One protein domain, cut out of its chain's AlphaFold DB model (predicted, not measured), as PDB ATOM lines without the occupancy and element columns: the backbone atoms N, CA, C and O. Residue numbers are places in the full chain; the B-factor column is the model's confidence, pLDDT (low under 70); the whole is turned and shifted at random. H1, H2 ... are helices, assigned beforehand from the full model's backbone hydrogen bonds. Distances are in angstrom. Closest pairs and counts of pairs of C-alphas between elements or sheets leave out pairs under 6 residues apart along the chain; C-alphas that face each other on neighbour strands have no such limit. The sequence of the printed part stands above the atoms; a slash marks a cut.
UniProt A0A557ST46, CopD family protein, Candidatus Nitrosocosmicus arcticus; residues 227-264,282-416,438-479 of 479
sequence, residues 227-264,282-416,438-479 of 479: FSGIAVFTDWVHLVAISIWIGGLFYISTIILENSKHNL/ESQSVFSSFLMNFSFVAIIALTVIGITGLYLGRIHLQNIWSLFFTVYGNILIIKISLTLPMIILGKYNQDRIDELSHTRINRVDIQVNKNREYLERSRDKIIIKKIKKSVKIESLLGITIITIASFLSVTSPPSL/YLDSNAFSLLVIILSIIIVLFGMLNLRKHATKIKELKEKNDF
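AT A GLANCE: This is residues 227 to 264, 282 to 416 and 438 to 479 of the 479 residues of the protein "CopD family protein" of Candidatus Nitrosocosmicus arcticus (UniProt A0A557ST46). Five long helices run side by side in a rod-like up-and-down bundle: H1, H2, H4 and H5 make a ring of four, and H6, the longest by residues, packs along H2 on the outside. The short H3 sits at one end, beside the start of H4, and at the other end residues 366 to 372, at the tip of the H4 and H5 hairpin, stick out. The printed part has 215 residues, with six named helices in the order H1 to H6 and no named strand; the class is all helix. It is only just loose, close to compact, with a radius of gyration of the C-alphas of 20.8 A and spans of 71 by 32 by 27 A.

IN THESE COORDINATES: H6, residues 438 to 477, is 58.4 A long and begins with C-alpha 438 at (1.729, -40.649, -11.131). H2, residues 282 to 317, is 50.6 A long. H4, residues 327 to 364, is 56.7 A long, and H5, residues 370 to 408, is 56.9 A long, ending with C-alpha 408 at (8.937, -21.272, 4.179). H1, residues 228 to 264, is 52.2 A long, begins at (20.224, -29.231, -7.013) and has a kink of 25 degrees near residue 250. H3, residues 322 to 325, is 5.2 A long.

HOW THE PARTS SIT: H6 and H2 touch, closest at the C-alphas of Ile 307 and Ser 452, 5.4 A, at a shallow tilt of 10 degrees, opposite ways. With residues 473 to 477 alone H6 touches H4, the hub; the closest C-alphas are those of Ile 361 and Lys 476, 7.0 A. H2 and H4 touch at Ser 295 and Gln 350, their closest C-alphas, 6.7 A. H4 and H5 form a helical hairpin at a shallow tilt of 17 degrees, with the C-alphas of Lys 335 and Ile 401 closest, 5.9 A. H1 touches H2, where the C-alphas of Ala 241 and Ala 301 come closest, 4.9 A. With residues 246 to 257 alone H1 touches H5, at a tilt of 35.3 degrees, only just steep. The closest C-alphas are those of Phe 250 and Ser 395, 5.3 A. H3 and H4 touch only at the corner, at Leu 323 and Gly 329, whose C-alphas are closest, 3.9 A. H1 and H4 are apart, as are H2 and H5. Every O i to N i+4 pair is within hydrogen-bond range in H2 and H6, against 30 of 33 in H1, 30 of 34 in H4 and 33 of 35 in H5; H3 is too short for such a pair.

THE WHOLE: The C-alphas of Asn 369 and Leu 416, the two farthest apart, are 71.1 A apart. Residues 265 to 281 and 417 to 437 are not printed; the C-alpha gaps are 12.5 A and 11.6 A. The links printed whole, H2 to H3, H3 to H4 and H4 to H5, are tight. Mean pLDDT of the printed part is 82.6, with 40 residues under 70, among them 357 to 374 and 473 to 479.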
ATOM      1  N   PHE A 227      19.367 -32.502  -9.704       75.62
ATOM      2  CA  PHE A 227      19.309 -31.141 -10.268       75.62
ATOM      3  C   PHE A 227      19.411 -29.987  -9.247       75.62
ATOM      4  O   PHE A 227      19.004 -28.864  -9.553       75.62
ATOM      5  N   SER A 228      20.016 -30.232  -8.075       83.06
ATOM      6  CA  SER A 228      20.224 -29.231  -7.013       83.06
ATOM      7  C   SER A 228      20.834 -27.925  -7.546       83.06
ATOM      8  O   SER A 228      20.286 -26.850  -7.313       83.06
ATOM      9  N   GLY A 229      21.856 -27.989  -8.410       83.81
ATOM     10  CA  GLY A 229      22.462 -26.784  -8.998       83.81
ATOM     11  C   GLY A 229      21.484 -25.885  -9.778       83.81
ATOM     12  O   GLY A 229      21.542 -24.662  -9.660       83.81
ATOM     13  N   ILE A 230      20.540 -26.468 -10.531       87.25
ATOM     14  CA  ILE A 230      19.522 -25.706 -11.279       87.25
ATOM     15  C   ILE A 230      18.484 -25.121 -10.316       87.25
ATOM     16  O   ILE A 230      18.052 -23.982 -10.498       87.25
ATOM     17  N   ALA A 231      18.092 -25.872  -9.283       88.00
ATOM     18  CA  ALA A 231      17.169 -25.397  -8.256       88.00
ATOM     19  C   ALA A 231      17.763 -24.228  -7.454       88.00
ATOM     20  O   ALA A 231      17.103 -23.202  -7.302       88.00
ATOM     21  N   VAL A 232      19.024 -24.340  -7.026       90.25
ATOM     22  CA  VAL A 232      19.772 -23.281  -6.326       90.25
ATOM     23  C   VAL A 232      19.897 -22.037  -7.201       90.25
ATOM     24  O   VAL A 232      19.601 -20.933  -6.750       90.25
ATOM     25  N   PHE A 233      20.271 -22.193  -8.472       91.62
ATOM     26  CA  PHE A 233      20.343 -21.063  -9.399       91.62
ATOM     27  C   PHE A 233      18.977 -20.399  -9.612       91.62
ATOM     28  O   PHE A 233      18.877 -19.173  -9.630       91.62
ATOM     29  N   THR A 234      17.915 -21.195  -9.750       93.69
ATOM     30  CA  THR A 234      16.555 -20.677  -9.949       93.69
ATOM     31  C   THR A 234      16.051 -19.924  -8.723       93.69
ATOM     32  O   THR A 234      15.444 -18.865  -8.872       93.69
ATOM     33  N   ASP A 235      16.340 -20.427  -7.524       93.62
ATOM     34  CA  ASP A 235      16.047 -19.746  -6.261       93.62
ATOM     35  C   ASP A 235      16.813 -18.424  -6.134       93.62
ATOM     36  O   ASP A 235      16.224 -17.382  -5.842       93.62
ATOM     37  N   TRP A 236      18.095 -18.411  -6.500       95.69
ATOM     38  CA  TRP A 236      18.879 -17.178  -6.525       95.69
ATOM     39  C   TRP A 236      18.305 -16.151  -7.510       95.69
ATOM     40  O   TRP A 236      18.104 -14.989  -7.153       95.69
ATOM     41  N   VAL A 237      17.961 -16.566  -8.735       96.69
ATOM     42  CA  VAL A 237      17.307 -15.695  -9.730       96.69
ATOM     43  C   VAL A 237      15.960 -15.181  -9.215       96.69
ATOM     44  O   VAL A 237      15.642 -14.004  -9.415       96.69
ATOM     45  N   HIS A 238      15.185 -16.018  -8.519       96.75
ATOM     46  CA  HIS A 238      13.927 -15.624  -7.887       96.75
ATOM     47  C   HIS A 238      14.151 -14.512  -6.850       96.75
ATOM     48  O   HIS A 238      13.495 -13.468  -6.917       96.75
ATOM     49  N   LEU A 239      15.125 -14.673  -5.948       96.38
ATOM     50  CA  LEU A 239      15.483 -13.671  -4.936       96.38
ATOM     51  C   LEU A 239      16.015 -12.369  -5.548       96.38
ATOM     52  O   LEU A 239      15.665 -11.276  -5.086       96.38
ATOM     53  N   VAL A 240      16.810 -12.447  -6.617       97.38
ATOM     54  CA  VAL A 240      17.284 -11.265  -7.355       97.38
ATOM     55  C   VAL A 240      16.110 -10.518  -7.991       97.38
ATOM     56  O   VAL A 240      16.019  -9.294  -7.865       97.38
ATOM     57  N   ALA A 241      15.171 -11.226  -8.621       97.75
ATOM     58  CA  ALA A 241      13.990 -10.610  -9.219       97.75
ATOM     59  C   ALA A 241      13.079  -9.962  -8.157       97.75
ATOM     60  O   ALA A 241      12.632  -8.825  -8.342       97.75
ATOM     61  N   ILE A 242      12.879 -10.623  -7.007       97.44
ATOM     62  CA  ILE A 242      12.190 -10.045  -5.840       97.44
ATOM     63  C   ILE A 242      12.896  -8.767  -5.375       97.44
ATOM     64  O   ILE A 242      12.236  -7.757  -5.127       97.44
ATOM     65  N   SER A 243      14.226  -8.780  -5.297       97.44
ATOM     66  CA  SER A 243      15.030  -7.627  -4.877       97.44
ATOM     67  C   SER A 243      14.872  -6.430  -5.807       97.44
ATOM     68  O   SER A 243      14.698  -5.301  -5.344       97.44
ATOM     69  N   ILE A 244      14.868  -6.664  -7.120       96.81
ATOM     70  CA  ILE A 244      14.653  -5.614  -8.121       96.81
ATOM     71  C   ILE A 244      13.257  -4.995  -7.968       96.81
ATOM     72  O   ILE A 244      13.133  -3.767  -7.987       96.81
ATOM     73  N   TRP A 245      12.219  -5.819  -7.783       96.94
ATOM     74  CA  TRP A 245      10.838  -5.350  -7.666       96.94
ATOM     75  C   TRP A 245      10.529  -4.734  -6.296       96.94
ATOM     76  O   TRP A 245      10.275  -3.532  -6.203       96.94
ATOM     77  N   ILE A 246      10.578  -5.526  -5.221       96.50
ATOM     78  CA  ILE A 246      10.200  -5.096  -3.867       96.50
ATOM     79  C   ILE A 246      11.211  -4.088  -3.318       96.50
ATOM     80  O   ILE A 246      10.825  -3.029  -2.818       96.50
ATOM     81  N   GLY A 247      12.508  -4.357  -3.467       95.81
ATOM     82  CA  GLY A 247      13.543  -3.413  -3.051       95.81
ATOM     83  C   GLY A 247      13.548  -2.129  -3.900       95.81
ATOM     84  O   GLY A 247      13.891  -1.057  -3.400       95.81
ATOM     85  N   GLY A 248      13.076  -2.185  -5.149       94.31
ATOM     86  CA  GLY A 248      12.831  -0.998  -5.971       94.31
ATOM     87  C   GLY A 248      11.640  -0.156  -5.520       94.31
ATOM     88  O   GLY A 248      11.744   1.070  -5.458       94.31
ATOM     89  N   LEU A 249      10.540  -0.788  -5.105       94.06
ATOM     90  CA  LEU A 249       9.423  -0.086  -4.461       94.06
ATOM     91  C   LEU A 249       9.869   0.580  -3.153       94.06
ATOM     92  O   LEU A 249       9.509   1.733  -2.893       94.06
ATOM     93  N   PHE A 250      10.716  -0.097  -2.374       95.25
ATOM     94  CA  PHE A 250      11.326   0.474  -1.175       95.25
ATOM     95  C   PHE A 250      12.215   1.684  -1.502       95.25
ATOM     96  O   PHE A 250      12.088   2.729  -0.856       95.25
ATOM     97  N   TYR A 251      13.040   1.607  -2.552       94.25
ATOM     98  CA  TYR A 251      13.837   2.736  -3.051       94.25
ATOM     99  C   TYR A 251      12.964   3.931  -3.459       94.25
ATOM    100  O   TYR A 251      13.224   5.068  -3.051       94.25
ATOM    101  N   ILE A 252      11.885   3.694  -4.211       91.38
ATOM    102  CA  ILE A 252      10.951   4.754  -4.614       91.38
ATOM    103  C   ILE A 252      10.309   5.397  -3.382       91.38
ATOM    104  O   ILE A 252      10.254   6.624  -3.277       91.38
ATOM    105  N   SER A 253       9.840   4.573  -2.444       91.69
ATOM    106  CA  SER A 253       9.166   4.984  -1.210       91.69
ATOM    107  C   SER A 253      10.030   5.884  -0.322       91.69
ATOM    108  O   SER A 253       9.540   6.903   0.179       91.69
ATOM    109  N   THR A 254      11.307   5.531  -0.159       90.06
ATOM    110  CA  THR A 254      12.218   6.121   0.838       90.06
ATOM    111  C   THR A 254      13.136   7.197   0.265       90.06
ATOM    112  O   THR A 254      13.378   8.206   0.921       90.06
ATOM    113  N   ILE A 255      13.631   7.037  -0.963       88.75
ATOM    114  CA  ILE A 255      14.580   7.976  -1.572       88.75
ATOM    115  C   ILE A 255      13.838   8.958  -2.473       88.75
ATOM    116  O   ILE A 255      13.829  10.169  -2.230       88.75
ATOM    117  N   ILE A 256      13.172   8.442  -3.502       84.12
ATOM    118  CA  ILE A 256      12.610   9.272  -4.571       84.12
ATOM    119  C   ILE A 256      11.439  10.124  -4.062       84.12
ATOM    120  O   ILE A 256      11.419  11.348  -4.228       84.12
ATOM    121  N   LEU A 257      10.467   9.500  -3.391       80.50
ATOM    122  CA  LEU A 257       9.254  10.172  -2.924       80.50
ATOM    123  C   LEU A 257       9.508  11.124  -1.748       80.50
ATOM    124  O   LEU A 257       8.713  12.047  -1.523       80.50
ATOM    125  N   GLU A 258      10.575  10.929  -0.977       75.00
ATOM    126  CA  GLU A 258      10.924  11.823   0.130       75.00
ATOM    127  C   GLU A 258      11.716  13.045  -0.318       75.00
ATOM    128  O   GLU A 258      11.422  14.147   0.151       75.00
ATOM    129  N   ASN A 259      12.630  12.886  -1.278       66.44
ATOM    130  CA  ASN A 259      13.347  14.011  -1.881       66.44
ATOM    131  C   ASN A 259      12.373  15.010  -2.531       66.44
ATOM    132  O   ASN A 259      12.530  16.221  -2.386       66.44
ATOM    133  N   SER A 260      11.285  14.517  -3.138       57.53
ATOM    134  CA  SER A 260      10.209  15.363  -3.677       57.53
ATOM    135  C   SER A 260       9.485  16.195  -2.601       57.53
ATOM    136  O   SER A 260       9.109  17.340  -2.853       57.53
ATOM    137  N   LYS A 261       9.328  15.675  -1.372       54.69
ATOM    138  CA  LYS A 261       8.679  16.408  -0.263       54.69
ATOM    139  C   LYS A 261       9.537  17.578   0.224       54.69
ATOM    140  O   LYS A 261       8.986  18.628   0.536       54.69
ATOM    141  N   HIS A 262      10.857  17.395   0.296       48.66
ATOM    142  CA  HIS A 262      11.783  18.428   0.770       48.66
ATOM    143  C   HIS A 262      11.817  19.631  -0.181       48.66
ATOM    144  O   HIS A 262      11.630  20.763   0.254       48.66
ATOM    145  N   ASN A 263      11.920  19.375  -1.487       47.59
ATOM    146  CA  ASN A 263      11.954  20.427  -2.507       47.59
ATOM    147  C   ASN A 263      10.661  21.270  -2.537       47.59
ATOM    148  O   ASN A 263      10.709  22.471  -2.786       47.59
ATOM    149  N   LEU A 264       9.505  20.661  -2.240       47.91
ATOM    150  CA  LEU A 264       8.216  21.363  -2.163       47.91
ATOM    151  C   LEU A 264       8.077  22.252  -0.916       47.91
ATOM    152  O   LEU A 264       7.400  23.277  -0.976       47.91
ATOM    153  N   GLU A 282      11.374  20.425 -13.404       57.69
ATOM    154  CA  GLU A 282      12.467  19.505 -13.740       57.69
ATOM    155  C   GLU A 282      12.530  18.305 -12.778       57.69
ATOM    156  O   GLU A 282      12.611  17.153 -13.205       57.69
ATOM    157  N   SER A 283      12.402  18.535 -11.466       59.94
ATOM    158  CA  SER A 283      12.370  17.441 -10.483       59.94
ATOM    159  C   SER A 283      11.155  16.526 -10.675       59.94
ATOM    160  O   SER A 283      11.247  15.321 -10.429       59.94
ATOM    161  N   GLN A 284      10.023  17.076 -11.122       63.78
ATOM    162  CA  GLN A 284       8.808  16.319 -11.413       63.78
ATOM    163  C   GLN A 284       8.887  15.574 -12.758       63.78
ATOM    164  O   GLN A 284       8.212  14.554 -12.924       63.78
ATOM    165  N   SER A 285       9.706  16.040 -13.709       64.75
ATOM    166  CA  SER A 285       9.936  15.345 -14.980       64.75
ATOM    167  C   SER A 285      10.866  14.148 -14.827       64.75
ATOM    168  O   SER A 285      10.526  13.058 -15.288       64.75
ATOM    169  N   VAL A 286      11.959  14.297 -14.071       67.75
ATOM    170  CA  VAL A 286      12.838  13.182 -13.677       67.75
ATOM    171  C   VAL A 286      12.035  12.085 -12.983       67.75
ATOM    172  O   VAL A 286      12.147  10.908 -13.316       67.75
ATOM    173  N   PHE A 287      11.199  12.486 -12.024       73.50
ATOM    174  CA  PHE A 287      10.401  11.573 -11.220       73.50
ATOM    175  C   PHE A 287       9.451  10.717 -12.064       73.50
ATOM    176  O   PHE A 287       9.452   9.494 -11.939       73.50
ATOM    177  N   SER A 288       8.668  11.338 -12.950       71.69
ATOM    178  CA  SER A 288       7.739  10.605 -13.816       71.69
ATOM    179  C   SER A 288       8.466   9.692 -14.800       71.69
ATOM    180  O   SER A 288       8.027   8.568 -15.026       71.69
ATOM    181  N   SER A 289       9.591  10.151 -15.359       73.88
ATOM    182  CA  SER A 289      10.383   9.353 -16.299       73.88
ATOM    183  C   SER A 289      10.996   8.138 -15.609       73.88
ATOM    184  O   SER A 289      11.013   7.051 -16.181       73.88
ATOM    185  N   PHE A 290      11.465   8.288 -14.369       82.56
ATOM    186  CA  PHE A 290      11.937   7.159 -13.576       82.56
ATOM    187  C   PHE A 290      10.813   6.168 -13.275       82.56
ATOM    188  O   PHE A 290      10.987   4.980 -13.521       82.56
ATOM    189  N   LEU A 291       9.657   6.647 -12.802       83.62
ATOM    190  CA  LEU A 291       8.517   5.782 -12.485       83.62
ATOM    191  C   LEU A 291       8.053   4.961 -13.690       83.62
ATOM    192  O   LEU A 291       7.845   3.761 -13.555       83.62
ATOM    193  N   MET A 292       7.955   5.580 -14.867       81.44
ATOM    194  CA  MET A 292       7.559   4.872 -16.082       81.44
ATOM    195  C   MET A 292       8.580   3.795 -16.469       81.44
ATOM    196  O   MET A 292       8.223   2.653 -16.748       81.44
ATOM    197  N   ASN A 293       9.873   4.117 -16.438       84.50
ATOM    198  CA  ASN A 293      10.915   3.135 -16.737       84.50
ATOM    199  C   ASN A 293      10.992   2.022 -15.675       84.50
ATOM    200  O   ASN A 293      11.278   0.875 -16.011       84.50
ATOM    201  N   PHE A 294      10.702   2.331 -14.410       89.44
ATOM    202  CA  PHE A 294      10.630   1.341 -13.340       89.44
ATOM    203  C   PHE A 294       9.468   0.364 -13.543       89.44
ATOM    204  O   PHE A 294       9.667  -0.833 -13.368       89.44
ATOM    205  N   SER A 295       8.291   0.827 -13.978       87.75
ATOM    206  CA  SER A 295       7.160  -0.057 -14.300       87.75
ATOM    207  C   SER A 295       7.531  -1.119 -15.340       87.75
ATOM    208  O   SER A 295       7.152  -2.277 -15.192       87.75
ATOM    209  N   PHE A 296       8.337  -0.764 -16.344       87.44
ATOM    210  CA  PHE A 296       8.849  -1.729 -17.320       87.44
ATOM    211  C   PHE A 296       9.732  -2.805 -16.666       87.44
ATOM    212  O   PHE A 296       9.524  -3.998 -16.884       87.44
ATOM    213  N   VAL A 297      10.686  -2.393 -15.825       91.75
ATOM    214  CA  VAL A 297      11.563  -3.317 -15.086       91.75
ATOM    215  C   VAL A 297      10.754  -4.205 -14.135       91.75
ATOM    216  O   VAL A 297      11.011  -5.404 -14.052       91.75
ATOM    217  N   ALA A 298       9.742  -3.645 -13.470       91.94
ATOM    218  CA  ALA A 298       8.862  -4.378 -12.571       91.94
ATOM    219  C   ALA A 298       8.072  -5.477 -13.301       91.94
ATOM    220  O   ALA A 298       7.953  -6.571 -12.764       91.94
ATOM    221  N   ILE A 299       7.593  -5.242 -14.530       91.69
ATOM    222  CA  ILE A 299       6.903  -6.272 -15.333       91.69
ATOM    223  C   ILE A 299       7.848  -7.434 -15.674       91.69
ATOM    224  O   ILE A 299       7.453  -8.597 -15.562       91.69
ATOM    225  N   ILE A 300       9.098  -7.139 -16.055       93.50
ATOM    226  CA  ILE A 300      10.115  -8.174 -16.312       93.50
ATOM    227  C   ILE A 300      10.369  -8.977 -15.034       93.50
ATOM    228  O   ILE A 300      10.284 -10.203 -15.059       93.50
ATOM    229  N   ALA A 301      10.623  -8.292 -13.917       95.62
ATOM    230  CA  ALA A 301      10.857  -8.933 -12.628       95.62
ATOM    231  C   ALA A 301       9.670  -9.817 -12.215       95.62
ATOM    232  O   ALA A 301       9.877 -10.966 -11.848       95.62
ATOM    233  N   LEU A 302       8.432  -9.339 -12.358       94.88
ATOM    234  CA  LEU A 302       7.224 -10.100 -12.026       94.88
ATOM    235  C   LEU A 302       7.062 -11.356 -12.895       94.88
ATOM    236  O   LEU A 302       6.659 -12.404 -12.396       94.88
ATOM    237  N   THR A 303       7.416 -11.263 -14.180       95.12
ATOM    238  CA  THR A 303       7.404 -12.407 -15.107       95.12
ATOM    239  C   THR A 303       8.419 -13.463 -14.664       95.12
ATOM    240  O   THR A 303       8.079 -14.641 -14.562       95.12
ATOM    241  N   VAL A 304       9.645 -13.042 -14.326       96.75
ATOM    242  CA  VAL A 304      10.695 -13.933 -13.808       96.75
ATOM    243  C   VAL A 304      10.271 -14.562 -12.480       96.75
ATOM    244  O   VAL A 304      10.363 -15.779 -12.345       96.75
ATOM    245  N   ILE A 305       9.752 -13.776 -11.530       96.81
ATOM    246  CA  ILE A 305       9.245 -14.253 -10.231       96.81
ATOM    247  C   ILE A 305       8.153 -15.304 -10.429       96.81
ATOM    248  O   ILE A 305       8.180 -16.332  -9.759       96.81
ATOM    249  N   GLY A 306       7.215 -15.071 -11.350       95.50
ATOM    250  CA  GLY A 306       6.131 -16.005 -11.641       95.50
ATOM    251  C   GLY A 306       6.642 -17.355 -12.143       95.50
ATOM    252  O   GLY A 306       6.293 -18.387 -11.582       95.50
ATOM    253  N   ILE A 307       7.520 -17.355 -13.149       95.69
ATOM    254  CA  ILE A 307       8.060 -18.591 -13.743       95.69
ATOM    255  C   ILE A 307       8.930 -19.351 -12.736       95.69
ATOM    256  O   ILE A 307       8.729 -20.539 -12.498       95.69
ATOM    257  N   THR A 308       9.885 -18.656 -12.115       95.75
ATOM    258  CA  THR A 308      10.804 -19.264 -11.139       95.75
ATOM    259  C   THR A 308      10.066 -19.743  -9.889       95.75
ATOM    260  O   THR A 308      10.346 -20.829  -9.393       95.75
ATOM    261  N   GLY A 309       9.065 -18.993  -9.419       94.56
ATOM    262  CA  GLY A 309       8.234 -19.372  -8.279       94.56
ATOM    263  C   GLY A 309       7.374 -20.606  -8.550       94.56
ATOM    264  O   GLY A 309       7.248 -21.455  -7.672       94.56
ATOM    265  N   LEU A 310       6.829 -20.748  -9.762       94.00
ATOM    266  CA  LEU A 310       6.087 -21.948 -10.157       94.00
ATOM    267  C   LEU A 310       6.979 -23.184 -10.237       94.00
ATOM    268  O   LEU A 310       6.594 -24.247  -9.756       94.00
ATOM    269  N   TYR A 311       8.179 -23.038 -10.798       93.06
ATOM    270  CA  TYR A 311       9.166 -24.112 -10.839       93.06
ATOM    271  C   TYR A 311       9.575 -24.568  -9.429       93.06
ATOM    272  O   TYR A 311       9.487 -25.754  -9.115       93.06
ATOM    273  N   LEU A 312       9.949 -23.628  -8.552       91.38
ATOM    274  CA  LEU A 312      10.321 -23.935  -7.166       91.38
ATOM    275  C   LEU A 312       9.144 -24.534  -6.387       91.38
ATOM    276  O   LEU A 312       9.322 -25.494  -5.645       91.38
ATOM    277  N   GLY A 313       7.927 -24.024  -6.599       90.19
ATOM    278  CA  GLY A 313       6.712 -24.584  -6.009       90.19
ATOM    279  C   GLY A 313       6.468 -26.031  -6.440       90.19
ATOM    280  O   GLY A 313       6.176 -26.876  -5.598       90.19
ATOM    281  N   ARG A 314       6.657 -26.348  -7.728       90.25
ATOM    282  CA  ARG A 314       6.536 -27.718  -8.249       90.25
ATOM    283  C   ARG A 314       7.555 -28.668  -7.631       90.25
ATOM    284  O   ARG A 314       7.214 -29.815  -7.341       90.25
ATOM    285  N   ILE A 315       8.786 -28.201  -7.460       88.06
ATOM    286  CA  ILE A 315       9.870 -28.982  -6.868       88.06
ATOM    287  C   ILE A 315       9.644 -29.221  -5.374       88.06
ATOM    288  O   ILE A 315       9.878 -30.327  -4.899       88.06
ATOM    289  N   HIS A 316       9.182 -28.221  -4.629       86.75
ATOM    290  CA  HIS A 316       9.013 -28.367  -3.186       86.75
ATOM    291  C   HIS A 316       7.713 -29.080  -2.798       86.75
ATOM    292  O   HIS A 316       7.724 -29.857  -1.854       86.75
ATOM    293  N   LEU A 317       6.603 -28.862  -3.511       85.94
ATOM    294  CA  LEU A 317       5.317 -29.493  -3.175       85.94
ATOM    295  C   LEU A 317       5.168 -30.910  -3.729       85.94
ATOM    296  O   LEU A 317       4.463 -31.718  -3.136       85.94
ATOM    297  N   GLN A 318       5.791 -31.196  -4.878       83.62
ATOM    298  CA  GLN A 318       5.704 -32.449  -5.643       83.62
ATOM    299  C   GLN A 318       4.307 -32.840  -6.174       83.62
ATOM    300  O   GLN A 318       4.215 -33.338  -7.296       83.62
ATOM    301  N   ASN A 319       3.225 -32.564  -5.441       81.88
ATOM    302  CA  ASN A 319       1.829 -32.763  -5.830       81.88
ATOM    303  C   ASN A 319       0.969 -31.526  -5.487       81.88
ATOM    304  O   ASN A 319       1.362 -30.667  -4.695       81.88
ATOM    305  N   ILE A 320      -0.214 -31.420  -6.100       83.19
ATOM    306  CA  ILE A 320      -1.103 -30.266  -5.889       83.19
ATOM    307  C   ILE A 320      -1.777 -30.301  -4.514       83.19
ATOM    308  O   ILE A 320      -2.001 -29.260  -3.905       83.19
ATOM    309  N   TRP A 321      -2.056 -31.493  -3.990       82.56
ATOM    310  CA  TRP A 321      -2.711 -31.669  -2.696       82.56
ATOM    311  C   TRP A 321      -1.859 -31.184  -1.527       82.56
ATOM    312  O   TRP A 321      -2.401 -30.626  -0.571       82.56
ATOM    313  N   SER A 322      -0.531 -31.285  -1.637       82.50
ATOM    314  CA  SER A 322       0.375 -30.706  -0.648       82.50
ATOM    315  C   SER A 322       0.145 -29.212  -0.477       82.50
ATOM    316  O   SER A 322       0.322 -28.702   0.620       82.50
ATOM    317  N   LEU A 323      -0.322 -28.495  -1.501       82.56
ATOM    318  CA  LEU A 323      -0.616 -27.069  -1.376       82.56
ATOM    319  C   LEU A 323      -1.650 -26.773  -0.276       82.56
ATOM    320  O   LEU A 323      -1.525 -25.756   0.397       82.56
ATOM    321  N   PHE A 324      -2.644 -27.644  -0.088       82.44
ATOM    322  CA  PHE A 324      -3.772 -27.407   0.821       82.44
ATOM    323  C   PHE A 324      -3.657 -28.146   2.154       82.44
ATOM    324  O   PHE A 324      -4.259 -27.727   3.140       82.44
ATOM    325  N   PHE A 325      -2.910 -29.249   2.187       78.94
ATOM    326  CA  PHE A 325      -2.866 -30.137   3.351       78.94
ATOM    327  C   PHE A 325      -1.548 -30.095   4.128       78.94
ATOM    328  O   PHE A 325      -1.454 -30.725   5.176       78.94
ATOM    329  N   THR A 326      -0.552 -29.339   3.657       79.88
ATOM    330  CA  THR A 326       0.755 -29.204   4.326       79.88
ATOM    331  C   THR A 326       0.899 -27.827   4.961       79.88
ATOM    332  O   THR A 326       0.330 -26.839   4.480       79.88
ATOM    333  N   VAL A 327       1.680 -27.723   6.038       80.81
ATOM    334  CA  VAL A 327       2.026 -26.435   6.660       80.81
ATOM    335  C   VAL A 327       2.800 -25.586   5.657       80.81
ATOM    336  O   VAL A 327       2.492 -24.404   5.482       80.81
ATOM    337  N   TYR A 328       3.735 -26.205   4.929       83.56
ATOM    338  CA  TYR A 328       4.472 -25.561   3.841       83.56
ATOM    339  C   TYR A 328       3.529 -24.952   2.785       83.56
ATOM    340  O   TYR A 328       3.642 -23.775   2.431       83.56
ATOM    341  N   GLY A 329       2.556 -25.735   2.314       84.75
ATOM    342  CA  GLY A 329       1.544 -25.325   1.343       84.75
ATOM    343  C   GLY A 329       0.660 -24.187   1.848       84.75
ATOM    344  O   GLY A 329       0.470 -23.198   1.141       84.75
ATOM    345  N   ASN A 330       0.219 -24.247   3.104       85.06
ATOM    346  CA  ASN A 330      -0.591 -23.194   3.720       85.06
ATOM    347  C   ASN A 330       0.157 -21.855   3.817       85.06
ATOM    348  O   ASN A 330      -0.401 -20.807   3.478       85.06
ATOM    349  N   ILE A 331       1.436 -21.867   4.208       87.19
ATOM    350  CA  ILE A 331       2.272 -20.654   4.208       87.19
ATOM    351  C   ILE A 331       2.423 -20.119   2.774       87.19
ATOM    352  O   ILE A 331       2.338 -18.907   2.544       87.19
ATOM    353  N   LEU A 332       2.592 -21.004   1.788       88.00
ATOM    354  CA  LEU A 332       2.674 -20.620   0.382       88.00
ATOM    355  C   LEU A 332       1.360 -20.003  -0.131       88.00
ATOM    356  O   LEU A 332       1.409 -18.992  -0.833       88.00
ATOM    357  N   ILE A 333       0.196 -20.536   0.258       89.38
ATOM    358  CA  ILE A 333      -1.118 -19.950  -0.055       89.38
ATOM    359  C   ILE A 333      -1.210 -18.530   0.504       89.38
ATOM    360  O   ILE A 333      -1.601 -17.619  -0.226       89.38
ATOM    361  N   ILE A 334      -0.811 -18.309   1.760       87.19
ATOM    362  CA  ILE A 334      -0.800 -16.968   2.367       87.19
ATOM    363  C   ILE A 334       0.114 -16.028   1.566       87.19
ATOM    364  O   ILE A 334      -0.285 -14.909   1.229       87.19
ATOM    365  N   LYS A 335       1.316 -16.487   1.191       91.81
ATOM    366  CA  LYS A 335       2.265 -15.719   0.368       91.81
ATOM    367  C   LYS A 335       1.654 -15.323  -0.984       91.81
ATOM    368  O   LYS A 335       1.766 -14.163  -1.392       91.81
ATOM    369  N   ILE A 336       0.981 -16.249  -1.668       90.88
ATOM    370  CA  ILE A 336       0.317 -15.992  -2.958       90.88
ATOM    371  C   ILE A 336      -0.873 -15.041  -2.771       90.88
ATOM    372  O   ILE A 336      -1.007 -14.071  -3.520       90.88
ATOM    373  N   SER A 337      -1.685 -15.261  -1.736       90.06
ATOM    374  CA  SER A 337      -2.853 -14.440  -1.404       90.06
ATOM    375  C   SER A 337      -2.486 -12.981  -1.136       90.06
ATOM    376  O   SER A 337      -3.204 -12.090  -1.573       90.06
ATOM    377  N   LEU A 338      -1.335 -12.712  -0.508       89.62
ATOM    378  CA  LEU A 338      -0.813 -11.352  -0.308       89.62
ATOM    379  C   LEU A 338      -0.164 -10.755  -1.559       89.62
ATOM    380  O   LEU A 338      -0.221  -9.543  -1.777       89.62
ATOM    381  N   THR A 339       0.433 -11.591  -2.405       92.19
ATOM    382  CA  THR A 339       1.046 -11.146  -3.662       92.19
ATOM    383  C   THR A 339      -0.004 -10.623  -4.646       92.19
ATOM    384  O   THR A 339       0.223  -9.609  -5.306       92.19
ATOM    385  N   LEU A 340      -1.181 -11.252  -4.721       90.81
ATOM    386  CA  LEU A 340      -2.267 -10.841  -5.622       90.81
ATOM    387  C   LEU A 340      -2.722  -9.374  -5.450       90.81
ATOM    388  O   LEU A 340      -2.662  -8.627  -6.430       90.81
ATOM    389  N   PRO A 341      -3.139  -8.899  -4.257       90.19
ATOM    390  CA  PRO A 341      -3.517  -7.504  -4.062       90.19
ATOM    391  C   PRO A 341      -2.340  -6.555  -4.304       90.19
ATOM    392  O   PRO A 341      -2.548  -5.461  -4.827       90.19
ATOM    393  N   MET A 342      -1.102  -6.969  -4.012       93.19
ATOM    394  CA  MET A 342       0.086  -6.173  -4.329       93.19
ATOM    395  C   MET A 342       0.274  -5.988  -5.845       93.19
ATOM    396  O   MET A 342       0.558  -4.876  -6.291       93.19
ATOM    397  N   ILE A 343       0.051  -7.028  -6.658       91.75
ATOM    398  CA  ILE A 343       0.077  -6.930  -8.129       91.75
ATOM    399  C   ILE A 343      -1.045  -6.013  -8.638       91.75
ATOM    400  O   ILE A 343      -0.811  -5.183  -9.520       91.75
ATOM    401  N   ILE A 344      -2.251  -6.119  -8.070       90.88
ATOM    402  CA  ILE A 344      -3.393  -5.258  -8.425       90.88
ATOM    403  C   ILE A 344      -3.069  -3.785  -8.140       90.88
ATOM    404  O   ILE A 344      -3.318  -2.926  -8.989       90.88
ATOM    405  N   LEU A 345      -2.472  -3.488  -6.983       90.56
ATOM    406  CA  LEU A 345      -2.013  -2.141  -6.633       90.56
ATOM    407  C   LEU A 345      -0.913  -1.641  -7.584       90.56
ATOM    408  O   LEU A 345      -0.963  -0.495  -8.034       90.56
ATOM    409  N   GLY A 346       0.019  -2.514  -7.977       89.88
ATOM    410  CA  GLY A 346       1.039  -2.202  -8.981       89.88
ATOM    411  C   GLY A 346       0.435  -1.789 -10.329       89.88
ATOM    412  O   GLY A 346       0.821  -0.762 -10.891       89.88
ATOM    413  N   LYS A 347      -0.575  -2.526 -10.812       89.38
ATOM    414  CA  LYS A 347      -1.326  -2.165 -12.027       89.38
ATOM    415  C   LYS A 347      -2.073  -0.842 -11.865       89.38
ATOM    416  O   LYS A 347      -2.004   0.008 -12.747       89.38
ATOM    417  N   TYR A 348      -2.728  -0.633 -10.723       90.81
ATOM    418  CA  TYR A 348      -3.385   0.637 -10.415       90.81
ATOM    419  C   TYR A 348      -2.402   1.817 -10.487       90.81
ATOM    420  O   TYR A 348      -2.718   2.847 -11.082       90.81
ATOM    421  N   ASN A 349      -1.197   1.680  -9.928       89.44
ATOM    422  CA  ASN A 349      -0.171   2.718 -10.022       89.44
ATOM    423  C   ASN A 349       0.288   2.951 -11.455       89.44
ATOM    424  O   ASN A 349       0.448   4.104 -11.849       89.44
ATOM    425  N   GLN A 350       0.477   1.883 -12.227       86.88
ATOM    426  CA  GLN A 350       0.855   1.972 -13.632       86.88
ATOM    427  C   GLN A 350      -0.177   2.774 -14.437       86.88
ATOM    428  O   GLN A 350       0.191   3.736 -15.106       86.88
ATOM    429  N   ASP A 351      -1.468   2.470 -14.288       85.62
ATOM    430  CA  ASP A 351      -2.543   3.191 -14.981       85.62
ATOM    431  C   ASP A 351      -2.580   4.685 -14.589       85.62
ATOM    432  O   ASP A 351      -2.834   5.559 -15.421       85.62
ATOM    433  N   ARG A 352      -2.275   5.015 -13.324       86.00
ATOM    434  CA  ARG A 352      -2.192   6.409 -12.845       86.00
ATOM    435  C   ARG A 352      -0.948   7.149 -13.329       86.00
ATOM    436  O   ARG A 352      -1.009   8.362 -13.529       86.00
ATOM    437  N   ILE A 353       0.175   6.456 -13.489       83.38
ATOM    438  CA  ILE A 353       1.395   7.021 -14.077       83.38
ATOM    439  C   ILE A 353       1.159   7.315 -15.561       83.38
ATOM    440  O   ILE A 353       1.527   8.391 -16.034       83.38
ATOM    441  N   ASP A 354       0.473   6.414 -16.265       78.94
ATOM    442  CA  ASP A 354       0.090   6.610 -17.662       78.94
ATOM    443  C   ASP A 354      -0.810   7.846 -17.819       78.94
ATOM    444  O   ASP A 354      -0.530   8.707 -18.655       78.94
ATOM    445  N   GLU A 355      -1.826   8.000 -16.962       80.56
ATOM    446  CA  GLU A 355      -2.697   9.186 -16.927       80.56
ATOM    447  C   GLU A 355      -1.891  10.493 -16.785       80.56
ATOM    448  O   GLU A 355      -2.145  11.456 -17.510       80.56
ATOM    449  N   LEU A 356      -0.883  10.514 -15.903       75.19
ATOM    450  CA  LEU A 356       0.009  11.665 -15.700       75.19
ATOM    451  C   LEU A 356       0.908  11.965 -16.907       75.19
ATOM    452  O   LEU A 356       1.277  13.118 -17.136       75.19
ATOM    453  N   SER A 357       1.321  10.937 -17.647       69.69
ATOM    454  CA  SER A 357       2.177  11.113 -18.822       69.69
ATOM    455  C   SER A 357       1.414  11.737 -19.996       69.69
ATOM    456  O   SER A 357       1.905  12.685 -20.610       69.69
ATOM    457  N   HIS A 358       0.176  11.294 -20.243       69.88
ATOM    458  CA  HIS A 358      -0.669  11.815 -21.319       69.88
ATOM    459  C   HIS A 358      -1.111  13.261 -21.084       69.88
ATOM    460  O   HIS A 358      -1.093  14.063 -22.018       69.88
ATOM    461  N   THR A 359      -1.466  13.629 -19.847       66.06
ATOM    462  CA  THR A 359      -1.792  15.028 -19.532       66.06
ATOM    463  C   THR A 359      -0.603  15.946 -19.777       66.06
ATOM    464  O   THR A 359      -0.796  17.069 -20.231       66.06
ATOM    465  N   ARG A 360       0.629  15.481 -19.534       62.97
ATOM    466  CA  ARG A 360       1.827  16.282 -19.790       62.97
ATOM    467  C   ARG A 360       2.115  16.461 -21.278       62.97
ATOM    468  O   ARG A 360       2.433  17.581 -21.660       62.97
ATOM    469  N   ILE A 361       1.990  15.414 -22.095       59.44
ATOM    470  CA  ILE A 361       2.167  15.527 -23.555       59.44
ATOM    471  C   ILE A 361       1.250  16.619 -24.117       59.44
ATOM    472  O   ILE A 361       1.713  17.529 -24.793       59.44
ATOM    473  N   ASN A 362      -0.036  16.586 -23.758       59.62
ATOM    474  CA  ASN A 362      -1.012  17.555 -24.261       59.62
ATOM    475  C   ASN A 362      -0.710  19.010 -23.845       59.62
ATOM    476  O   ASN A 362      -1.268  19.928 -24.439       59.62
ATOM    477  N   ARG A 363       0.145  19.242 -22.834       58.97
ATOM    478  CA  ARG A 363       0.615  20.590 -22.468       58.97
ATOM    479  C   ARG A 363       1.706  21.118 -23.390       58.97
ATOM    480  O   ARG A 363       1.805  22.329 -23.522       58.97
ATOM    481  N   VAL A 364       2.534  20.244 -23.965       58.12
ATOM    482  CA  VAL A 364       3.605  20.654 -24.892       58.12
ATOM    483  C   VAL A 364       2.995  21.101 -26.225       58.12
ATOM    484  O   VAL A 364       3.414  22.114 -26.771       58.12
ATOM    485  N   ASP A 365       1.926  20.432 -26.668       54.53
ATOM    486  CA  ASP A 365       1.265  20.699 -27.954       54.53
ATOM    487  C   ASP A 365       0.314  21.918 -27.959       54.53
ATOM    488  O   ASP A 365      -0.129  22.349 -29.023       54.53
ATOM    489  N   ILE A 366      -0.057  22.488 -26.800       58.50
ATOM    490  CA  ILE A 366      -1.116  23.513 -26.713       58.50
ATOM    491  C   ILE A 366      -0.639  24.728 -25.904       58.50
ATOM    492  O   ILE A 366      -0.208  24.595 -24.762       58.50
ATOM    493  N   GLN A 367      -0.811  25.946 -26.437       56.28
ATOM    494  CA  GLN A 367      -0.768  27.187 -25.645       56.28
ATOM    495  C   GLN A 367      -1.961  27.210 -24.669       56.28
ATOM    496  O   GLN A 367      -3.032  27.748 -24.951       56.28
ATOM    497  N   VAL A 368      -1.811  26.536 -23.529       60.38
ATOM    498  CA  VAL A 368      -2.888  26.341 -22.554       60.38
ATOM    499  C   VAL A 368      -3.164  27.638 -21.779       60.38
ATOM    500  O   VAL A 368      -2.269  28.259 -21.214       60.38
ATOM    501  N   ASN A 369      -4.442  28.025 -21.711       67.81
ATOM    502  CA  ASN A 369      -4.948  29.106 -20.858       67.81
ATOM    503  C   ASN A 369      -4.511  28.905 -19.387       67.81
ATOM    504  O   ASN A 369      -4.720  27.826 -18.827       67.81
ATOM    505  N   LYS A 370      -3.983  29.954 -18.733       66.31
ATOM    506  CA  LYS A 370      -3.487  29.937 -17.337       66.31
ATOM    507  C   LYS A 370      -4.457  29.288 -16.334       66.31
ATOM    508  O   LYS A 370      -4.022  28.592 -15.417       66.31
ATOM    509  N   ASN A 371      -5.770  29.455 -16.520       66.44
ATOM    510  CA  ASN A 371      -6.778  28.846 -15.639       66.44
ATOM    511  C   ASN A 371      -6.842  27.313 -15.774       66.44
ATOM    512  O   ASN A 371      -7.017  26.604 -14.782       66.44
ATOM    513  N   ARG A 372      -6.659  26.787 -16.991       68.81
ATOM    514  CA  ARG A 372      -6.629  25.344 -17.261       68.81
ATOM    515  C   ARG A 372      -5.333  24.717 -16.745       68.81
ATOM    516  O   ARG A 372      -5.381  23.654 -16.131       68.81
ATOM    517  N   GLU A 373      -4.207  25.418 -16.882       68.38
ATOM    518  CA  GLU A 373      -2.917  24.996 -16.322       68.38
ATOM    519  C   GLU A 373      -2.982  24.827 -14.790       68.38
ATOM    520  O   GLU A 373      -2.514  23.824 -14.248       68.38
ATOM    521  N   TYR A 374      -3.627  25.760 -14.079       68.69
ATOM    522  CA  TYR A 374      -3.794  25.682 -12.624       68.69
ATOM    523  C   TYR A 374      -4.633  24.471 -12.175       68.69
ATOM    524  O   TYR A 374      -4.256  23.760 -11.231       68.69
ATOM    525  N   LEU A 375      -5.759  24.215 -12.850       72.25
ATOM    526  CA  LEU A 375      -6.642  23.082 -12.549       72.25
ATOM    527  C   LEU A 375      -5.938  21.743 -12.790       72.25
ATOM    528  O   LEU A 375      -5.976  20.852 -11.937       72.25
ATOM    529  N   GLU A 376      -5.229  21.610 -13.909       71.44
ATOM    530  CA  GLU A 376      -4.487  20.393 -14.228       71.44
ATOM    531  C   GLU A 376      -3.290  20.178 -13.289       71.44
ATOM    532  O   GLU A 376      -3.059  19.060 -12.831       71.44
ATOM    533  N   ARG A 377      -2.573  21.239 -12.897       70.38
ATOM    534  CA  ARG A 377      -1.482  21.150 -11.909       70.38
ATOM    535  C   ARG A 377      -1.991  20.740 -10.526       70.38
ATOM    536  O   ARG A 377      -1.296  20.038  -9.788       70.38
ATOM    537  N   SER A 378      -3.204  21.154 -10.169       73.19
ATOM    538  CA  SER A 378      -3.880  20.713  -8.944       73.19
ATOM    539  C   SER A 378      -4.269  19.233  -9.018       73.19
ATOM    540  O   SER A 378      -4.043  18.496  -8.055       73.19
ATOM    541  N   ARG A 379      -4.748  18.760 -10.178       78.50
ATOM    542  CA  ARG A 379      -5.018  17.335 -10.440       78.50
ATOM    543  C   ARG A 379      -3.748  16.481 -10.347       78.50
ATOM    544  O   ARG A 379      -3.759  15.483  -9.629       78.50
ATOM    545  N   ASP A 380      -2.645  16.893 -10.973       77.06
ATOM    546  CA  ASP A 380      -1.366  16.163 -10.930       77.06
ATOM    547  C   ASP A 380      -0.875  15.964  -9.492       77.06
ATOM    548  O   ASP A 380      -0.457  14.870  -9.108       77.06
ATOM    549  N   LYS A 381      -0.968  17.009  -8.658       78.25
ATOM    550  CA  LYS A 381      -0.605  16.937  -7.233       78.25
ATOM    551  C   LYS A 381      -1.433  15.890  -6.488       78.25
ATOM    552  O   LYS A 381      -0.889  15.161  -5.657       78.25
ATOM    553  N   ILE A 382      -2.733  15.801  -6.777       82.25
ATOM    554  CA  ILE A 382      -3.624  14.803  -6.172       82.25
ATOM    555  C   ILE A 382      -3.220  13.393  -6.612       82.25
ATOM    556  O   ILE A 382      -3.111  12.506  -5.761       82.25
ATOM    557  N   ILE A 383      -2.955  13.181  -7.903       83.00
ATOM    558  CA  ILE A 383      -2.554  11.869  -8.428       83.00
ATOM    559  C   ILE A 383      -1.206  11.441  -7.833       83.00
ATOM    560  O   ILE A 383      -1.101  10.338  -7.298       83.00
ATOM    561  N   ILE A 384      -0.207  12.329  -7.798       81.44
ATOM    562  CA  ILE A 384       1.105  12.053  -7.187       81.44
ATOM    563  C   ILE A 384       0.963  11.708  -5.700       81.44
ATOM    564  O   ILE A 384       1.618  10.785  -5.214       81.44
ATOM    565  N   LYS A 385       0.084  12.398  -4.961       83.88
ATOM    566  CA  LYS A 385      -0.189  12.076  -3.550       83.88
ATOM    567  C   LYS A 385      -0.783  10.671  -3.394       83.88
ATOM    568  O   LYS A 385      -0.397   9.963  -2.464       83.88
ATOM    569  N   LYS A 386      -1.690  10.263  -4.290       87.50
ATOM    570  CA  LYS A 386      -2.270   8.910  -4.302       87.50
ATOM    571  C   LYS A 386      -1.215   7.849  -4.626       87.50
ATOM    572  O   LYS A 386      -1.097   6.904  -3.853       87.50
ATOM    573  N   ILE A 387      -0.405   8.053  -5.670       86.44
ATOM    574  CA  ILE A 387       0.709   7.157  -6.036       86.44
ATOM    575  C   ILE A 387       1.678   7.014  -4.861       86.44
ATOM    576  O   ILE A 387       2.002   5.907  -4.450       86.44
ATOM    577  N   LYS A 388       2.076   8.126  -4.233       87.44
ATOM    578  CA  LYS A 388       2.968   8.111  -3.064       87.44
ATOM    579  C   LYS A 388       2.418   7.276  -1.909       87.44
ATOM    580  O   LYS A 388       3.187   6.607  -1.224       87.44
ATOM    581  N   LYS A 389       1.107   7.345  -1.659       88.88
ATOM    582  CA  LYS A 389       0.458   6.533  -0.624       88.88
ATOM    583  C   LYS A 389       0.423   5.057  -1.031       88.88
ATOM    584  O   LYS A 389       0.774   4.223  -0.207       88.88
ATOM    585  N   SER A 390       0.054   4.753  -2.276       92.19
ATOM    586  CA  SER A 390      -0.021   3.375  -2.780       92.19
ATOM    587  C   SER A 390       1.339   2.686  -2.765       92.19
ATOM    588  O   SER A 390       1.469   1.638  -2.152       92.19
ATOM    589  N   VAL A 391       2.389   3.326  -3.296       91.50
ATOM    590  CA  VAL A 391       3.754   2.768  -3.312       91.50
ATOM    591  C   VAL A 391       4.277   2.493  -1.897       91.50
ATOM    592  O   VAL A 391       4.974   1.508  -1.672       91.50
ATOM    593  N   LYS A 392       3.921   3.328  -0.910       91.44
ATOM    594  CA  LYS A 392       4.250   3.063   0.501       91.44
ATOM    595  C   LYS A 392       3.553   1.813   1.032       91.44
ATOM    596  O   LYS A 392       4.184   1.031   1.733       91.44
ATOM    597  N   ILE A 393       2.275   1.640   0.699       91.88
ATOM    598  CA  ILE A 393       1.495   0.457   1.077       91.88
ATOM    599  C   ILE A 393       2.066  -0.788   0.388       91.88
ATOM    600  O   ILE A 393       2.304  -1.782   1.058       91.88
ATOM    601  N   GLU A 394       2.363  -0.722  -0.910       94.19
ATOM    602  CA  GLU A 394       2.978  -1.820  -1.669       94.19
ATOM    603  C   GLU A 394       4.355  -2.198  -1.130       94.19
ATOM    604  O   GLU A 394       4.658  -3.377  -1.004       94.19
ATOM    605  N   SER A 395       5.181  -1.216  -0.763       93.69
ATOM    606  CA  SER A 395       6.481  -1.482  -0.147       93.69
ATOM    607  C   SER A 395       6.337  -2.176   1.210       93.69
ATOM    608  O   SER A 395       7.125  -3.071   1.499       93.69
ATOM    609  N   LEU A 396       5.347  -1.793   2.024       92.81
ATOM    610  CA  LEU A 396       5.081  -2.448   3.306       92.81
ATOM    611  C   LEU A 396       4.550  -3.873   3.104       92.81
ATOM    612  O   LEU A 396       5.052  -4.794   3.738       92.81
ATOM    613  N   LEU A 397       3.606  -4.061   2.176       93.38
ATOM    614  CA  LEU A 397       3.105  -5.381   1.784       93.38
ATOM    615  C   LEU A 397       4.234  -6.279   1.277       93.38
ATOM    616  O   LEU A 397       4.302  -7.441   1.659       93.38
ATOM    617  N   GLY A 398       5.152  -5.741   0.473       95.31
ATOM    618  CA  GLY A 398       6.317  -6.473  -0.009       95.31
ATOM    619  C   GLY A 398       7.229  -6.948   1.123       95.31
ATOM    620  O   GLY A 398       7.652  -8.100   1.115       95.31
ATOM    621  N   ILE A 399       7.477  -6.104   2.131       93.62
ATOM    622  CA  ILE A 399       8.212  -6.503   3.342       93.62
ATOM    623  C   ILE A 399       7.460  -7.625   4.069       93.62
ATOM    624  O   ILE A 399       8.069  -8.641   4.388       93.62
ATOM    625  N   THR A 400       6.141  -7.501   4.257       91.88
ATOM    626  CA  THR A 400       5.309  -8.546   4.880       91.88
ATOM    627  C   THR A 400       5.368  -9.873   4.118       91.88
ATOM    628  O   THR A 400       5.502 -10.926   4.736       91.88
ATOM    629  N   ILE A 401       5.319  -9.845   2.783       95.31
ATOM    630  CA  ILE A 401       5.423 -11.040   1.934       95.31
ATOM    631  C   ILE A 401       6.783 -11.721   2.115       95.31
ATOM    632  O   ILE A 401       6.837 -12.945   2.225       95.31
ATOM    633  N   ILE A 402       7.876 -10.953   2.181       95.12
ATOM    634  CA  ILE A 402       9.222 -11.494   2.428       95.12
ATOM    635  C   ILE A 402       9.323 -12.073   3.842       95.12
ATOM    636  O   ILE A 402       9.891 -13.149   4.017       95.12
ATOM    637  N   THR A 403       8.739 -11.409   4.842       91.56
ATOM    638  CA  THR A 403       8.671 -11.935   6.210       91.56
ATOM    639  C   THR A 403       7.934 -13.266   6.256       91.56
ATOM    640  O   THR A 403       8.416 -14.190   6.882       91.56
ATOM    641  N   ILE A 404       6.812 -13.419   5.555       88.94
ATOM    642  CA  ILE A 404       6.108 -14.710   5.487       88.94
ATOM    643  C   ILE A 404       6.932 -15.743   4.711       88.94
ATOM    644  O   ILE A 404       6.962 -16.915   5.072       88.94
ATOM    645  N   ALA A 405       7.660 -15.321   3.676       91.44
ATOM    646  CA  ALA A 405       8.538 -16.210   2.927       91.44
ATOM    647  C   ALA A 405       9.707 -16.759   3.767       91.44
ATOM    648  O   ALA A 405      10.176 -17.853   3.463       91.44
ATOM    649  N   SER A 406      10.159 -16.077   4.827       90.38
ATOM    650  CA  SER A 406      11.203 -16.632   5.703       90.38
ATOM    651  C   SER A 406      10.723 -17.869   6.468       90.38
ATOM    652  O   SER A 406      11.523 -18.771   6.712       90.38
ATOM    653  N   PHE A 407       9.421 -17.966   6.762       86.31
ATOM    654  CA  PHE A 407       8.819 -19.145   7.391       86.31
ATOM    655  C   PHE A 407       8.863 -20.370   6.472       86.31
ATOM    656  O   PHE A 407       9.100 -21.474   6.952       86.31
ATOM    657  N   LEU A 408       8.742 -20.183   5.151       86.81
ATOM    658  CA  LEU A 408       8.937 -21.272   4.179       86.81
ATOM    659  C   LEU A 408      10.363 -21.819   4.184       86.81
ATOM    660  O   LEU A 408      10.579 -22.929   3.727       86.81
ATOM    661  N   SER A 409      11.340 -21.042   4.654       84.31
ATOM    662  CA  SER A 409      12.736 -21.471   4.663       84.31
ATOM    663  C   SER A 409      13.146 -22.221   5.933       84.31
ATOM    664  O   SER A 409      14.249 -22.762   5.959       84.31
ATOM    665  N   VAL A 410      12.315 -22.205   6.977       80.81
ATOM    666  CA  VAL A 410      12.517 -22.992   8.209       80.81
ATOM    667  C   VAL A 410      11.514 -24.141   8.336       80.81
ATOM    668  O   VAL A 410      11.560 -24.892   9.306       80.81
ATOM    669  N   THR A 411      10.587 -24.247   7.381       83.56
ATOM    670  CA  THR A 411       9.578 -25.305   7.308       83.56
ATOM    671  C   THR A 411      10.002 -26.275   6.222       83.56
ATOM    672  O   THR A 411      10.061 -25.890   5.054       83.56
ATOM    673  N   SER A 412      10.282 -27.522   6.587       81.75
ATOM    674  CA  SER A 412      10.673 -28.543   5.614       81.75
ATOM    675  C   SER A 412       9.582 -28.756   4.551       81.75
ATOM    676  O   SER A 412       8.401 -28.833   4.899       81.75
ATOM    677  N   PRO A 413       9.944 -28.865   3.257       81.62
ATOM    678  CA  PRO A 413       8.990 -29.199   2.211       81.62
ATOM    679  C   PRO A 413       8.427 -30.613   2.427       81.62
ATOM    680  O   PRO A 413       9.114 -31.470   2.992       81.62
ATOM    681  N   PRO A 414       7.196 -30.883   1.968       79.00
ATOM    682  CA  PRO A 414       6.575 -32.191   2.123       79.00
ATOM    683  C   PRO A 414       7.343 -33.274   1.352       79.00
ATOM    684  O   PRO A 414       7.643 -33.126   0.167       79.00
ATOM    685  N   SER A 415       7.639 -34.392   2.017       67.31
ATOM    686  CA  SER A 415       8.206 -35.586   1.388       67.31
ATOM    687  C   SER A 415       7.098 -36.548   0.944       67.31
ATOM    688  O   SER A 415       6.084 -36.722   1.624       67.31
ATOM    689  N   LEU A 416       7.301 -37.233  -0.190       54.00
ATOM    690  CA  LEU A 416       6.343 -38.202  -0.752       54.00
ATOM    691  C   LEU A 416       6.006 -39.384   0.186       54.00
ATOM    692  O   LEU A 416       5.084 -40.144  -0.098       54.00
ATOM    693  N   TYR A 438       0.961 -40.981  -9.932       61.81
ATOM    694  CA  TYR A 438       1.729 -40.649 -11.131       61.81
ATOM    695  C   TYR A 438       0.951 -39.726 -12.084       61.81
ATOM    696  O   TYR A 438       1.501 -38.747 -12.595       61.81
ATOM    697  N   LEU A 439      -0.341 -39.994 -12.290       63.25
ATOM    698  CA  LEU A 439      -1.223 -39.145 -13.092       63.25
ATOM    699  C   LEU A 439      -1.386 -37.750 -12.475       63.25
ATOM    700  O   LEU A 439      -1.312 -36.766 -13.206       63.25
ATOM    701  N   ASP A 440      -1.530 -37.646 -11.152       70.81
ATOM    702  CA  ASP A 440      -1.671 -36.366 -10.446       70.81
ATOM    703  C   ASP A 440      -0.368 -35.543 -10.464       70.81
ATOM    704  O   ASP A 440      -0.374 -34.344 -10.746       70.81
ATOM    705  N   SER A 441       0.784 -36.198 -10.288       73.81
ATOM    706  CA  SER A 441       2.110 -35.575 -10.425       73.81
ATOM    707  C   SER A 441       2.347 -35.012 -11.834       73.81
ATOM    708  O   SER A 441       2.879 -33.904 -11.992       73.81
ATOM    709  N   ASN A 442       1.910 -35.739 -12.868       81.50
ATOM    710  CA  ASN A 442       1.990 -35.295 -14.260       81.50
ATOM    711  C   ASN A 442       0.985 -34.181 -14.572       81.50
ATOM    712  O   ASN A 442       1.344 -33.214 -15.246       81.50
ATOM    713  N   ALA A 443      -0.241 -34.273 -14.053       84.12
ATOM    714  CA  ALA A 443      -1.247 -33.224 -14.180       84.12
ATOM    715  C   ALA A 443      -0.768 -31.919 -13.528       84.12
ATOM    716  O   ALA A 443      -0.899 -30.848 -14.123       84.12
ATOM    717  N   PHE A 444      -0.126 -32.002 -12.360       85.44
ATOM    718  CA  PHE A 444       0.466 -30.847 -11.693       85.44
ATOM    719  C   PHE A 444       1.617 -30.238 -12.504       85.44
ATOM    720  O   PHE A 444       1.667 -29.021 -12.685       85.44
ATOM    721  N   SER A 445       2.508 -31.061 -13.066       87.31
ATOM    722  CA  SER A 445       3.560 -30.583 -13.979       87.31
ATOM    723  C   SER A 445       2.981 -29.876 -15.209       87.31
ATOM    724  O   SER A 445       3.453 -28.805 -15.588       87.31
ATOM    725  N   LEU A 446       1.928 -30.432 -15.812       88.19
ATOM    726  CA  LEU A 446       1.262 -29.846 -16.974       88.19
ATOM    727  C   LEU A 446       0.584 -28.514 -16.619       88.19
ATOM    728  O   LEU A 446       0.726 -27.542 -17.362       88.19
ATOM    729  N   LEU A 447      -0.068 -28.428 -15.457       89.50
ATOM    730  CA  LEU A 447      -0.637 -27.184 -14.932       89.50
ATOM    731  C   LEU A 447       0.434 -26.098 -14.765       89.50
ATOM    732  O   LEU A 447       0.237 -24.961 -15.194       89.50
ATOM    733  N   VAL A 448       1.582 -26.451 -14.179       89.88
ATOM    734  CA  VAL A 448       2.726 -25.545 -13.983       89.88
ATOM    735  C   VAL A 448       3.260 -25.029 -15.319       89.88
ATOM    736  O   VAL A 448       3.529 -23.831 -15.448       89.88
ATOM    737  N   ILE A 449       3.360 -25.893 -16.332       91.56
ATOM    738  CA  ILE A 449       3.788 -25.514 -17.684       91.56
ATOM    739  C   ILE A 449       2.779 -24.552 -18.322       91.56
ATOM    740  O   ILE A 449       3.175 -23.485 -18.793       91.56
ATOM    741  N   ILE A 450       1.484 -24.881 -18.293       93.25
ATOM    742  CA  ILE A 450       0.427 -24.022 -18.850       93.25
ATOM    743  C   ILE A 450       0.446 -22.647 -18.183       93.25
ATOM    744  O   ILE A 450       0.447 -21.625 -18.871       93.25
ATOM    745  N   LEU A 451       0.506 -22.600 -16.853       93.44
ATOM    746  CA  LEU A 451       0.502 -21.339 -16.120       93.44
ATOM    747  C   LEU A 451       1.766 -20.516 -16.405       93.44
ATOM    748  O   LEU A 451       1.677 -19.300 -16.573       93.44
ATOM    749  N   SER A 452       2.922 -21.166 -16.548       93.38
ATOM    750  CA  SER A 452       4.168 -20.501 -16.947       93.38
ATOM    751  C   SER A 452       4.052 -19.878 -18.341       93.38
ATOM    752  O   SER A 452       4.430 -18.720 -18.523       93.38
ATOM    753  N   ILE A 453       3.461 -20.589 -19.309       93.00
ATOM    754  CA  ILE A 453       3.199 -20.064 -20.659       93.00
ATOM    755  C   ILE A 453       2.268 -18.848 -20.592       93.00
ATOM    756  O   ILE A 453       2.549 -17.824 -21.216       93.00
ATOM    757  N   ILE A 454       1.193 -18.917 -19.801       94.50
ATOM    758  CA  ILE A 454       0.258 -17.797 -19.610       94.50
ATOM    759  C   ILE A 454       0.982 -16.573 -19.036       94.50
ATOM    760  O   ILE A 454       0.796 -15.462 -19.537       94.50
ATOM    761  N   ILE A 455       1.834 -16.760 -18.023       93.50
ATOM    762  CA  ILE A 455       2.616 -15.678 -17.407       93.50
ATOM    763  C   ILE A 455       3.566 -15.044 -18.426       93.50
ATOM    764  O   ILE A 455       3.625 -13.817 -18.514       93.50
ATOM    765  N   VAL A 456       4.263 -15.851 -19.231       92.50
ATOM    766  CA  VAL A 456       5.153 -15.358 -20.296       92.50
ATOM    767  C   VAL A 456       4.370 -14.536 -21.317       92.50
ATOM    768  O   VAL A 456       4.757 -13.405 -21.615       92.50
ATOM    769  N   LEU A 457       3.251 -15.060 -21.823       92.25
ATOM    770  CA  LEU A 457       2.417 -14.365 -22.807       92.25
ATOM    771  C   LEU A 457       1.883 -13.042 -22.250       92.25
ATOM    772  O   LEU A 457       1.986 -12.004 -22.908       92.25
ATOM    773  N   PHE A 458       1.367 -13.046 -21.020       90.56
ATOM    774  CA  PHE A 458       0.877 -11.838 -20.360       90.56
ATOM    775  C   PHE A 458       1.994 -10.808 -20.137       90.56
ATOM    776  O   PHE A 458       1.805  -9.617 -20.402       90.56
ATOM    777  N   GLY A 459       3.178 -11.259 -19.710       88.62
ATOM    778  CA  GLY A 459       4.374 -10.429 -19.579       88.62
ATOM    779  C   GLY A 459       4.763  -9.784 -20.910       88.62
ATOM    780  O   GLY A 459       4.878  -8.561 -20.991       88.62
ATOM    781  N   MET A 460       4.873 -10.573 -21.982       88.88
ATOM    782  CA  MET A 460       5.214 -10.089 -23.325       88.88
ATOM    783  C   MET A 460       4.207  -9.066 -23.860       88.88
ATOM    784  O   MET A 460       4.608  -8.028 -24.392       88.88
ATOM    785  N   LEU A 461       2.904  -9.318 -23.699       89.69
ATOM    786  CA  LEU A 461       1.848  -8.395 -24.126       89.69
ATOM    787  C   LEU A 461       1.945  -7.050 -23.396       89.69
ATOM    788  O   LEU A 461       1.892  -5.993 -24.031       89.69
ATOM    789  N   ASN A 462       2.140  -7.076 -22.075       86.75
ATOM    790  CA  ASN A 462       2.281  -5.857 -21.280       86.75
ATOM    791  C   ASN A 462       3.569  -5.096 -21.608       86.75
ATOM    792  O   ASN A 462       3.527  -3.872 -21.742       86.75
ATOM    793  N   LEU A 463       4.692  -5.796 -21.801       86.56
ATOM    794  CA  LEU A 463       5.957  -5.181 -22.209       86.56
ATOM    795  C   LEU A 463       5.834  -4.505 -23.571       86.56
ATOM    796  O   LEU A 463       6.276  -3.368 -23.719       86.56
ATOM    797  N   ARG A 464       5.187  -5.155 -24.546       87.25
ATOM    798  CA  ARG A 464       4.956  -4.576 -25.876       87.25
ATOM    799  C   ARG A 464       4.106  -3.312 -25.787       87.25
ATOM    800  O   ARG A 464       4.508  -2.279 -26.313       87.25
ATOM    801  N   LYS A 465       2.977  -3.367 -25.069       85.31
ATOM    802  CA  LYS A 465       2.098  -2.204 -24.857       85.31
ATOM    803  C   LYS A 465       2.853  -1.042 -24.206       85.31
ATOM    804  O   LYS A 465       2.687   0.105 -24.610       85.31
ATOM    805  N   HIS A 466       3.689  -1.333 -23.215       80.62
ATOM    806  CA  HIS A 466       4.461  -0.322 -22.502       80.62
ATOM    807  C   HIS A 466       5.609   0.253 -23.350       80.62
ATOM    808  O   HIS A 466       5.852   1.456 -23.325       80.62
ATOM    809  N   ALA A 467       6.293  -0.575 -24.143       81.69
ATOM    810  CA  ALA A 467       7.359  -0.137 -25.042       81.69
ATOM    811  C   ALA A 467       6.839   0.814 -26.130       81.69
ATOM    812  O   ALA A 467       7.463   1.846 -26.378       81.69
ATOM    813  N   THR A 468       5.679   0.513 -26.725       81.31
ATOM    814  CA  THR A 468       5.021   1.406 -27.691       81.31
ATOM    815  C   THR A 468       4.708   2.763 -27.062       81.31
ATOM    816  O   THR A 468       5.072   3.788 -27.626       81.31
ATOM    817  N   LYS A 469       4.155   2.782 -25.844       75.50
ATOM    818  CA  LYS A 469       3.871   4.029 -25.113       75.50
ATOM    819  C   LYS A 469       5.122   4.855 -24.815       75.50
ATOM    820  O   LYS A 469       5.124   6.063 -25.021       75.50
ATOM    821  N   ILE A 470       6.202   4.221 -24.348       73.62
ATOM    822  CA  ILE A 470       7.479   4.917 -24.116       73.62
ATOM    823  C   ILE A 470       7.993   5.533 -25.423       73.62
ATOM    824  O   ILE A 470       8.531   6.639 -25.401       73.62
ATOM    825  N   LYS A 471       7.852   4.821 -26.547       79.31
ATOM    826  CA  LYS A 471       8.278   5.306 -27.862       79.31
ATOM    827  C   LYS A 471       7.472   6.538 -28.289       79.31
ATOM    828  O   LYS A 471       8.085   7.557 -28.581       79.31
ATOM    829  N   GLU A 472       6.144   6.481 -28.202       74.88
ATOM    830  CA  GLU A 472       5.255   7.624 -28.478       74.88
ATOM    831  C   GLU A 472       5.594   8.842 -27.602       74.88
ATOM    832  O   GLU A 472       5.615   9.978 -28.070       74.88
ATOM    833  N   LEU A 473       5.908   8.612 -26.323       68.06
ATOM    834  CA  LEU A 473       6.321   9.663 -25.393       68.06
ATOM    835  C   LEU A 473       7.656  10.307 -25.766       68.06
ATOM    836  O   LEU A 473       7.832  11.497 -25.525       68.06
ATOM    837  N   LYS A 474       8.611   9.545 -26.303       68.62
ATOM    838  CA  LYS A 474       9.894  10.104 -26.750       68.62
ATOM    839  C   LYS A 474       9.721  10.926 -28.018       68.62
ATOM    840  O   LYS A 474      10.149  12.070 -28.039       68.62
ATOM    841  N   GLU A 475       9.013  10.383 -29.004       69.12
ATOM    842  CA  GLU A 475       8.761  11.055 -30.285       69.12
ATOM    843  C   GLU A 475       8.061  12.410 -30.108       69.12
ATOM    844  O   GLU A 475       8.352  13.345 -30.843       69.12
ATOM    845  N   LYS A 476       7.192  12.549 -29.098       62.47
ATOM    846  CA  LYS A 476       6.505  13.814 -28.799       62.47
ATOM    847  C   LYS A 476       7.277  14.798 -27.913       62.47
ATOM    848  O   LYS A 476       6.901  15.959 -27.864       62.47
ATOM    849  N   ASN A 477       8.301  14.359 -27.177       52.47
ATOM    850  CA  ASN A 477       9.137  15.257 -26.360       52.47
ATOM    851  C   ASN A 477      10.377  15.777 -27.118       52.47
ATOM    852  O   ASN A 477      11.048  16.670 -26.606       52.47
ATOM    853  N   ASP A 478      10.677  15.217 -28.297       40.81
ATOM    854  CA  ASP A 478      11.781  15.626 -29.182       40.81
ATOM    855  C   ASP A 478      11.361  16.670 -30.253       40.81
ATOM    856  O   ASP A 478      12.142  16.948 -31.163       40.81
ATOM    857  N   PHE A 479      10.171  17.280 -30.129       31.67
ATOM    858  CA  PHE A 479       9.740  18.463 -30.895       31.67
ATOM    859  C   PHE A 479       9.739  19.736 -30.040       31.67
ATOM    860  O   PHE A 479       9.250  19.687 -28.886       31.67
TER     861      PHE A 479